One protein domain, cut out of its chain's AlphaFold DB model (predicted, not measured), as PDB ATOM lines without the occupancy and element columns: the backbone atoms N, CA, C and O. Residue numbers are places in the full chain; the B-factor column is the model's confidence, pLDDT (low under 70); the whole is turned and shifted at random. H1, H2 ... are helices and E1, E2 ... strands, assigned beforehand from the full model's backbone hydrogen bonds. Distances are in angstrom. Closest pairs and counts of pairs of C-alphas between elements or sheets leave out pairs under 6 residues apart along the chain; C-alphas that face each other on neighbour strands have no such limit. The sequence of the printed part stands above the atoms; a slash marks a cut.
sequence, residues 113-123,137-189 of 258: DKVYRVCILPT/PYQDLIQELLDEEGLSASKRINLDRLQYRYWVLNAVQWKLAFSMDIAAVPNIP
ATOM      1  N   ASP A 113     -80.104 -74.772 -30.157       46.84
ATOM      2  CA  ASP A 113     -79.759 -76.151 -30.540       46.84
ATOM      3  C   ASP A 113     -80.501 -76.669 -31.781       46.84
ATOM      4  O   ASP A 113     -80.414 -77.850 -32.131       46.84
ATOM      5  N   LYS A 114     -81.267 -75.817 -32.473       49.34
ATOM      6  CA  LYS A 114     -82.006 -76.254 -33.664       49.34
ATOM      7  C   LYS A 114     -81.142 -76.157 -34.916       49.34
ATOM      8  O   LYS A 114     -80.782 -75.079 -35.377       49.34
ATOM      9  N   VAL A 115     -80.864 -77.321 -35.487       51.44
ATOM     10  CA  VAL A 115     -80.153 -77.491 -36.749       51.44
ATOM     11  C   VAL A 115     -81.159 -77.435 -37.902       51.44
ATOM     12  O   VAL A 115     -82.026 -78.305 -38.014       51.44
ATOM     13  N   TYR A 116     -81.064 -76.419 -38.764       50.38
ATOM     14  CA  TYR A 116     -81.963 -76.260 -39.913       50.38
ATOM     15  C   TYR A 116     -81.359 -76.911 -41.155       50.38
ATOM     16  O   TYR A 116     -80.219 -76.624 -41.520       50.38
ATOM     17  N   ARG A 117     -82.138 -77.771 -41.822       49.47
ATOM     18  CA  ARG A 117     -81.817 -78.275 -43.162       49.47
ATOM     19  C   ARG A 117     -82.579 -77.448 -44.186       49.47
ATOM     20  O   ARG A 117     -83.806 -77.385 -44.142       49.47
ATOM     21  N   VAL A 118     -81.847 -76.845 -45.110       53.06
ATOM     22  CA  VAL A 118     -82.401 -75.892 -46.073       53.06
ATOM     23  C   VAL A 118     -82.215 -76.458 -47.463       53.06
ATOM     24  O   VAL A 118     -81.103 -76.808 -47.856       53.06
ATOM     25  N   CYS A 119     -83.316 -76.554 -48.198       52.69
ATOM     26  CA  CYS A 119     -83.290 -76.871 -49.614       52.69
ATOM     27  C   CYS A 119     -83.258 -75.555 -50.383       52.69
ATOM     28  O   CYS A 119     -84.262 -74.844 -50.419       52.69
ATOM     29  N   ILE A 120     -82.136 -75.250 -51.026       54.44
ATOM     30  CA  ILE A 120     -82.115 -74.195 -52.037       54.44
ATOM     31  C   ILE A 120     -82.760 -74.799 -53.280       54.44
ATOM     32  O   ILE A 120     -82.169 -75.619 -53.985       54.44
ATOM     33  N   LEU A 121     -84.030 -74.472 -53.495       50.16
ATOM     34  CA  LEU A 121     -84.653 -74.713 -54.785       50.16
ATOM     35  C   LEU A 121     -84.126 -73.629 -55.727       50.16
ATOM     36  O   LEU A 121     -84.220 -72.454 -55.370       50.16
ATOM     37  N   PRO A 122     -83.574 -73.982 -56.901       51.16
ATOM     38  CA  PRO A 122     -83.279 -72.976 -57.907       51.16
ATOM     39  C   PRO A 122     -84.588 -72.240 -58.200       51.16
ATOM     40  O   PRO A 122     -85.604 -72.864 -58.519       51.16
ATOM     41  N   THR A 123     -84.593 -70.926 -58.004       48.06
ATOM     42  CA  THR A 123     -85.742 -70.056 -58.240       48.06
ATOM     43  C   THR A 123     -86.005 -69.985 -59.743       48.06
ATOM     44  O   THR A 123     -85.603 -69.058 -60.429       48.06
ATOM     45  N   PRO A 137     -75.494 -71.148 -61.855       69.06
ATOM     46  CA  PRO A 137     -75.715 -72.142 -60.820       69.06
ATOM     47  C   PRO A 137     -74.681 -71.884 -59.723       69.06
ATOM     48  O   PRO A 137     -73.492 -71.788 -59.997       69.06
ATOM     49  N   TYR A 138     -75.141 -71.706 -58.483       71.25
ATOM     50  CA  TYR A 138     -74.319 -71.306 -57.330       71.25
ATOM     51  C   TYR A 138     -73.039 -72.155 -57.163       71.25
ATOM     52  O   TYR A 138     -72.047 -71.692 -56.610       71.25
ATOM     53  N   GLN A 139     -73.047 -73.374 -57.710       75.62
ATOM     54  CA  GLN A 139     -71.907 -74.283 -57.818       75.62
ATOM     55  C   GLN A 139     -70.691 -73.657 -58.518       75.62
ATOM     56  O   GLN A 139     -69.583 -73.814 -58.015       75.62
ATOM     57  N   ASP A 140     -70.886 -72.891 -59.593       81.00
ATOM     58  CA  ASP A 140     -69.782 -72.260 -60.332       81.00
ATOM     59  C   ASP A 140     -69.077 -71.199 -59.473       81.00
ATOM     60  O   ASP A 140     -67.857 -71.075 -59.499       81.00
ATOM     61  N   LEU A 141     -69.849 -70.462 -58.666       80.00
ATOM     62  CA  LEU A 141     -69.319 -69.435 -57.767       80.00
ATOM     63  C   LEU A 141     -68.575 -70.060 -56.579       80.00
ATOM     64  O   LEU A 141     -67.556 -69.532 -56.140       80.00
ATOM     65  N   ILE A 142     -69.074 -71.184 -56.051       79.38
ATOM     66  CA  ILE A 142     -68.364 -71.934 -55.005       79.38
ATOM     67  C   ILE A 142     -67.050 -72.492 -55.557       79.38
ATOM     68  O   ILE A 142     -66.041 -72.432 -54.858       79.38
ATOM     69  N   GLN A 143     -67.053 -73.019 -56.786       85.62
ATOM     70  CA  GLN A 143     -65.848 -73.552 -57.416       85.62
ATOM     71  C   GLN A 143     -64.805 -72.446 -57.632       85.62
ATOM     72  O   GLN A 143     -63.665 -72.611 -57.215       85.62
ATOM     73  N   GLU A 144     -65.222 -71.275 -58.131       88.00
ATOM     74  CA  GLU A 144     -64.353 -70.092 -58.261       88.00
ATOM     75  C   GLU A 144     -63.736 -69.675 -56.909       88.00
ATOM     76  O   GLU A 144     -62.557 -69.339 -56.840       88.00
ATOM     77  N   LEU A 145     -64.498 -69.755 -55.811       85.19
ATOM     78  CA  LEU A 145     -64.000 -69.461 -54.459       85.19
ATOM     79  C   LEU A 145     -63.082 -70.549 -53.881       85.19
ATOM     80  O   LEU A 145     -62.258 -70.251 -53.017       85.19
ATOM     81  N   LEU A 146     -63.238 -71.807 -54.296       85.56
ATOM     82  CA  LEU A 146     -62.372 -72.913 -53.871       85.56
ATOM     83  C   LEU A 146     -61.018 -72.891 -54.582       85.56
ATOM     84  O   LEU A 146     -60.014 -73.301 -53.985       85.56
ATOM     85  N   ASP A 147     -61.002 -72.386 -55.813       88.94
ATOM     86  CA  ASP A 147     -59.806 -72.252 -56.639       88.94
ATOM     87  C   ASP A 147     -58.943 -71.038 -56.229       88.94
ATOM     88  O   ASP A 147     -57.784 -70.949 -56.629       88.94
ATOM     89  N   GLU A 148     -59.440 -70.129 -55.373       90.25
ATOM     90  CA  GLU A 148     -58.621 -69.038 -54.829       90.25
ATOM     91  C   GLU A 148     -57.453 -69.571 -53.963       90.25
ATOM     92  O   GLU A 148     -57.608 -70.257 -52.940       90.25
ATOM     93  N   GLU A 149     -56.228 -69.221 -54.358       89.38
ATOM     94  CA  GLU A 149     -55.025 -69.530 -53.590       89.38
ATOM     95  C   GLU A 149     -55.001 -68.740 -52.270       89.38
ATOM     96  O   GLU A 149     -55.223 -67.530 -52.222       89.38
ATOM     97  N   GLY A 150     -54.727 -69.434 -51.160       90.25
ATOM     98  CA  GLY A 150     -54.661 -68.830 -49.822       90.25
ATOM     99  C   GLY A 150     -55.879 -69.063 -48.922       90.25
ATOM    100  O   GLY A 150     -55.896 -68.584 -47.784       90.25
ATOM    101  N   LEU A 151     -56.884 -69.835 -49.354       87.00
ATOM    102  CA  LEU A 151     -57.928 -70.277 -48.429       87.00
ATOM    103  C   LEU A 151     -57.376 -71.263 -47.393       87.00
ATOM    104  O   LEU A 151     -56.844 -72.322 -47.732       87.00
ATOM    105  N   SER A 152     -57.582 -70.924 -46.116       90.38
ATOM    106  CA  SER A 152     -57.346 -71.816 -44.976       90.38
ATOM    107  C   SER A 152     -58.112 -73.135 -45.142       90.38
ATOM    108  O   SER A 152     -59.248 -73.142 -45.624       90.38
ATOM    109  N   ALA A 153     -57.519 -74.242 -44.686       86.94
ATOM    110  CA  ALA A 153     -58.100 -75.583 -44.777       86.94
ATOM    111  C   ALA A 153     -59.529 -75.658 -44.204       86.94
ATOM    112  O   ALA A 153     -60.403 -76.290 -44.794       86.94
ATOM    113  N   SER A 154     -59.809 -74.941 -43.110       79.81
ATOM    114  CA  SER A 154     -61.151 -74.889 -42.516       79.81
ATOM    115  C   SER A 154     -62.177 -74.202 -43.424       79.81
ATOM    116  O   SER A 154     -63.319 -74.650 -43.514       79.81
ATOM    117  N   LYS A 155     -61.776 -73.146 -44.144       82.12
ATOM    118  CA  LYS A 155     -62.640 -72.459 -45.115       82.12
ATOM    119  C   LYS A 155     -62.925 -73.341 -46.323       82.12
ATOM    120  O   LYS A 155     -64.075 -73.382 -46.746       82.12
ATOM    121  N   ARG A 156     -61.928 -74.085 -46.820       82.12
ATOM    122  CA  ARG A 156     -62.127 -75.054 -47.912       82.12
ATOM    123  C   ARG A 156     -63.113 -76.145 -47.513       82.12
ATOM    124  O   ARG A 156     -64.067 -76.359 -48.240       82.12
ATOM    125  N   ILE A 157     -62.965 -76.751 -46.332       82.00
ATOM    126  CA  ILE A 157     -63.903 -77.782 -45.840       82.00
ATOM    127  C   ILE A 157     -65.324 -77.218 -45.686       82.00
ATOM    128  O   ILE A 157     -66.303 -77.888 -46.005       82.00
ATOM    129  N   ASN A 158     -65.457 -75.980 -45.203       79.25
ATOM    130  CA  ASN A 158     -66.766 -75.342 -45.077       79.25
ATOM    131  C   ASN A 158     -67.392 -75.012 -46.442       79.25
ATOM    132  O   ASN A 158     -68.593 -75.203 -46.598       79.25
ATOM    133  N   LEU A 159     -66.603 -74.554 -47.420       78.88
ATOM    134  CA  LEU A 159     -67.062 -74.285 -48.790       78.88
ATOM    135  C   LEU A 159     -67.398 -75.568 -49.553       78.88
ATOM    136  O   LEU A 159     -68.415 -75.622 -50.236       78.88
ATOM    137  N   ASP A 160     -66.605 -76.618 -49.379       81.06
ATOM    138  CA  ASP A 160     -66.855 -77.943 -49.944       81.06
ATOM    139  C   ASP A 160     -68.196 -78.508 -49.443       81.06
ATOM    140  O   ASP A 160     -69.038 -78.961 -50.217       81.06
ATOM    141  N   ARG A 161     -68.502 -78.324 -48.151       76.06
ATOM    142  CA  ARG A 161     -69.816 -78.678 -47.584       76.06
ATOM    143  C   ARG A 161     -70.983 -77.874 -48.167       76.06
ATOM    144  O   ARG A 161     -72.116 -78.354 -48.118       76.06
ATOM    145  N   LEU A 162     -70.730 -76.687 -48.724       73.06
ATOM    146  CA  LEU A 162     -71.746 -75.886 -49.415       73.06
ATOM    147  C   LEU A 162     -72.003 -76.369 -50.852       73.06
ATOM    148  O   LEU A 162     -73.020 -75.995 -51.436       73.06
ATOM    149  N   GLN A 163     -71.165 -77.243 -51.421       74.88
ATOM    150  CA  GLN A 163     -71.444 -77.834 -52.737       74.88
ATOM    151  C   GLN A 163     -72.639 -78.798 -52.714       74.88
ATOM    152  O   GLN A 163     -73.293 -79.021 -53.739       74.88
ATOM    153  N   TYR A 164     -72.967 -79.365 -51.549       74.75
ATOM    154  CA  TYR A 164     -74.103 -80.270 -51.414       74.75
ATOM    155  C   TYR A 164     -75.443 -79.533 -51.487       74.75
ATOM    156  O   TYR A 164     -75.606 -78.409 -51.025       74.75
ATOM    157  N   ARG A 165     -76.464 -80.234 -51.997       69.38
ATOM    158  CA  ARG A 165     -77.841 -79.728 -52.156       69.38
ATOM    159  C   ARG A 165     -78.536 -79.349 -50.838       69.38
ATOM    160  O   ARG A 165     -79.584 -78.707 -50.866       69.38
ATOM    161  N   TYR A 166     -77.989 -79.776 -49.702       74.31
ATOM    162  CA  TYR A 166     -78.539 -79.514 -48.378       74.31
ATOM    163  C   TYR A 166     -77.474 -78.881 -47.502       74.31
ATOM    164  O   TYR A 166     -76.436 -79.495 -47.259       74.31
ATOM    165  N   TRP A 167     -77.762 -77.690 -46.984       78.31
ATOM    166  CA  TRP A 167     -76.894 -77.042 -46.009       78.31
ATOM    167  C   TRP A 167     -77.459 -77.203 -44.617       78.31
ATOM    168  O   TRP A 167     -78.671 -77.120 -44.392       78.31
ATOM    169  N   VAL A 168     -76.538 -77.442 -43.696       77.62
ATOM    170  CA  VAL A 168     -76.792 -77.438 -42.271       77.62
ATOM    171  C   VAL A 168     -76.237 -76.124 -41.741       77.62
ATOM    172  O   VAL A 168     -75.027 -75.979 -41.589       77.62
ATOM    173  N   LEU A 169     -77.120 -75.147 -41.537       80.75
ATOM    174  CA  LEU A 169     -76.746 -73.812 -41.071       80.75
ATOM    175  C   LEU A 169     -77.119 -73.656 -39.596       80.75
ATOM    176  O   LEU A 169     -78.214 -74.041 -39.176       80.75
ATOM    177  N   ASN A 170     -76.218 -73.059 -38.816       81.44
ATOM    178  CA  ASN A 170     -76.544 -72.588 -37.469       81.44
ATOM    179  C   ASN A 170     -77.506 -71.380 -37.556       81.44
ATOM    180  O   ASN A 170     -77.525 -70.681 -38.570       81.44
ATOM    181  N   ALA A 171     -78.262 -71.079 -36.500       79.31
ATOM    182  CA  ALA A 171     -79.216 -69.968 -36.441       79.31
ATOM    183  C   ALA A 171     -78.602 -68.612 -36.849       79.31
ATOM    184  O   ALA A 171     -79.234 -67.831 -37.560       79.31
ATOM    185  N   VAL A 172     -77.345 -68.348 -36.468       80.81
ATOM    186  CA  VAL A 172     -76.622 -67.120 -36.862       80.81
ATOM    187  C   VAL A 172     -76.338 -67.092 -38.367       80.81
ATOM    188  O   VAL A 172     -76.581 -66.086 -39.029       80.81
ATOM    189  N   GLN A 173     -75.865 -68.209 -38.923       82.44
ATOM    190  CA  GLN A 173     -75.583 -68.336 -40.357       82.44
ATOM    191  C   GLN A 173     -76.870 -68.270 -41.181       82.44
ATOM    192  O   GLN A 173     -76.886 -67.667 -42.250       82.44
ATOM    193  N   TRP A 174     -77.957 -68.837 -40.660       82.88
ATOM    194  CA  TRP A 174     -79.289 -68.751 -41.241       82.88
ATOM    195  C   TRP A 174     -79.788 -67.307 -41.309       82.88
ATOM    196  O   TRP A 174     -80.218 -66.860 -42.369       82.88
ATOM    197  N   LYS A 175     -79.661 -66.546 -40.213       84.31
ATOM    198  CA  LYS A 175     -80.016 -65.120 -40.177       84.31
ATOM    199  C   LYS A 175     -79.229 -64.319 -41.216       84.31
ATOM    200  O   LYS A 175     -79.807 -63.480 -41.901       84.31
ATOM    201  N   LEU A 176     -77.932 -64.601 -41.354       82.00
ATOM    202  CA  LEU A 176     -77.089 -63.948 -42.352       82.00
ATOM    203  C   LEU A 176     -77.528 -64.316 -43.778       82.00
ATOM    204  O   LEU A 176     -77.732 -63.428 -44.601       82.00
ATOM    205  N   ALA A 177     -77.748 -65.603 -44.058       84.06
ATOM    206  CA  ALA A 177     -78.221 -66.074 -45.360       84.06
ATOM    207  C   ALA A 177     -79.582 -65.470 -45.745       84.06
ATOM    208  O   ALA A 177     -79.783 -65.111 -46.904       84.06
ATOM    209  N   PHE A 178     -80.480 -65.309 -44.769       84.00
ATOM    210  CA  PHE A 178     -81.772 -64.650 -44.947       84.00
ATOM    211  C   PHE A 178     -81.618 -63.146 -45.221       84.00
ATOM    212  O   PHE A 178     -82.257 -62.618 -46.122       84.00
ATOM    213  N   SER A 179     -80.719 -62.457 -44.508       83.25
ATOM    214  CA  SER A 179     -80.452 -61.026 -44.742       83.25
ATOM    215  C   SER A 179     -79.838 -60.723 -46.114       83.25
ATOM    216  O   SER A 179     -79.956 -59.605 -46.601       83.25
ATOM    217  N   MET A 180     -79.192 -61.716 -46.732       83.12
ATOM    218  CA  MET A 180     -78.586 -61.614 -48.062       83.12
ATOM    219  C   MET A 180     -79.506 -62.127 -49.183       83.12
ATOM    220  O   MET A 180     -79.056 -62.228 -50.319       83.12
ATOM    221  N   ASP A 181     -80.754 -62.496 -48.866       82.00
ATOM    222  CA  ASP A 181     -81.735 -63.069 -49.804       82.00
ATOM    223  C   ASP A 181     -81.233 -64.327 -50.554       82.00
ATOM    224  O   ASP A 181     -81.705 -64.687 -51.629       82.00
ATOM    225  N   ILE A 182     -80.254 -65.036 -49.973       80.50
ATOM    226  CA  ILE A 182     -79.706 -66.289 -50.526       80.50
ATOM    227  C   ILE A 182     -80.612 -67.471 -50.161       80.50
ATOM    228  O   ILE A 182     -80.689 -68.466 -50.885       80.50
ATOM    229  N   ALA A 183     -81.292 -67.380 -49.018       82.44
ATOM    230  CA  ALA A 183     -82.161 -68.424 -48.506       82.44
ATOM    231  C   ALA A 183     -83.583 -67.899 -48.303       82.44
ATOM    232  O   ALA A 183     -83.807 -66.958 -47.546       82.44
ATOM    233  N   ALA A 184     -84.555 -68.569 -48.918       80.81
ATOM    234  CA  ALA A 184     -85.962 -68.346 -48.623       80.81
ATOM    235  C   ALA A 184     -86.355 -69.072 -47.328       80.81
ATOM    236  O   ALA A 184     -85.931 -70.206 -47.080       80.81
ATOM    237  N   VAL A 185     -87.215 -68.445 -46.522       80.69
ATOM    238  CA  VAL A 185     -87.829 -69.120 -45.373       80.69
ATOM    239  C   VAL A 185     -88.667 -70.283 -45.900       80.69
ATOM    240  O   VAL A 185     -89.540 -70.070 -46.748       80.69
ATOM    241  N   PRO A 186     -88.426 -71.521 -45.435       78.69
ATOM    242  CA  PRO A 186     -89.255 -72.638 -45.839       78.69
ATOM    243  C   PRO A 186     -90.680 -72.368 -45.355       78.69
ATOM    244  O   PRO A 186     -90.919 -72.198 -44.160       78.69
ATOM    245  N   ASN A 187     -91.635 -72.329 -46.285       81.44
ATOM    246  CA  ASN A 187     -93.048 -72.259 -45.937       81.44
ATOM    247  C   ASN A 187     -93.480 -73.636 -45.417       81.44
ATOM    248  O   ASN A 187     -93.909 -74.504 -46.177       81.44
ATOM    249  N   ILE A 188     -93.257 -73.869 -44.123       85.00
ATOM    250  CA  ILE A 188     -93.667 -75.095 -43.445       85.00
ATOM    251  C   ILE A 188     -95.122 -74.889 -43.010       85.00
ATOM    252  O   ILE A 188     -95.372 -74.070 -42.125       85.00
ATOM    253  N   PRO A 189     -96.094 -75.616 -43.593       86.50
ATOM    254  CA  PRO A 189     -97.491 -75.453 -43.215       86.50
ATOM    255  C   PRO A 189     -97.678 -75.773 -41.727       86.50
ATOM    256  O   PRO A 189     -97.103 -76.735 -41.211       86.50
TER     257      PRO A 189
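AT A GLANCE: This is residues 113 to 123 and 137 to 189 of the 258 residues of an uncharacterized protein of Hypoxylon sp. CO27-5 (UniProt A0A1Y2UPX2). A small two-stranded antiparallel ribbon, E1 and E2, lies between a helical hairpin, H1 and H2, toward one end of the long axis and a tail, residues 184 to 189, running toward the other end. A third helix, H3, sits next to the ribbon, well away from the hairpin, in a loose arrangement with few contacts between the parts. The printed part has 64 residues in the order E1 H1 H2 E2 H3, a mixed class of helices and strands. It is only just compact, close to loose, with a radius of gyration of the C-alphas of 12.8 A, and only just elongated, spanning 43 by 29 by 19 A.

IN THESE COORDINATES: E1 is residues 116 to 119, beginning at C-alpha 116 (-81.963, -76.260, -39.913), and E2 is residues 166 to 169. H2, residues 153 to 162, is 14.4 A long. H1, residues 138 to 146, is 12.5 A long. H3, residues 171 to 179, is 12.3 A long and ends at C-alpha 179 (-80.452, -61.026, -44.742).

HOW THE PARTS SIT: E1 and E2 are antiparallel neighbours, their directions 146 degrees apart; N 118 and O 167, 3.3 A apart, are within hydrogen-bond range. H3 and E2 are near each other, with 5 pairs of C-alphas within 10 A. The closest C-alphas of H2 and E2, those of Arg 161 and Trp 167, are 7.4 A apart. H1 and H2 form a helical hairpin: they touch, closest at the C-alphas of Leu 146 and Arg 156, 6.3 A, and run opposite ways at a shallow tilt of 9 degrees. H3 is apart from H1 and H2. In H1, H2 and H3 every O i to N i+4 pair is within hydrogen-bond range.

THE WHOLE: The two C-alphas farthest apart, those of Glu 149 and Pro 189, are 44.1 A apart. Residues 124 to 136 are not printed; C-alphas 123 and 137 are 10.6 A apart across this cut. H2 to E2 and E2 to H3 are tight links, and H1 to H2 is short. Mean pLDDT of the printed part is 76.1; residues 113 to 123, 137 and 165 are under 70.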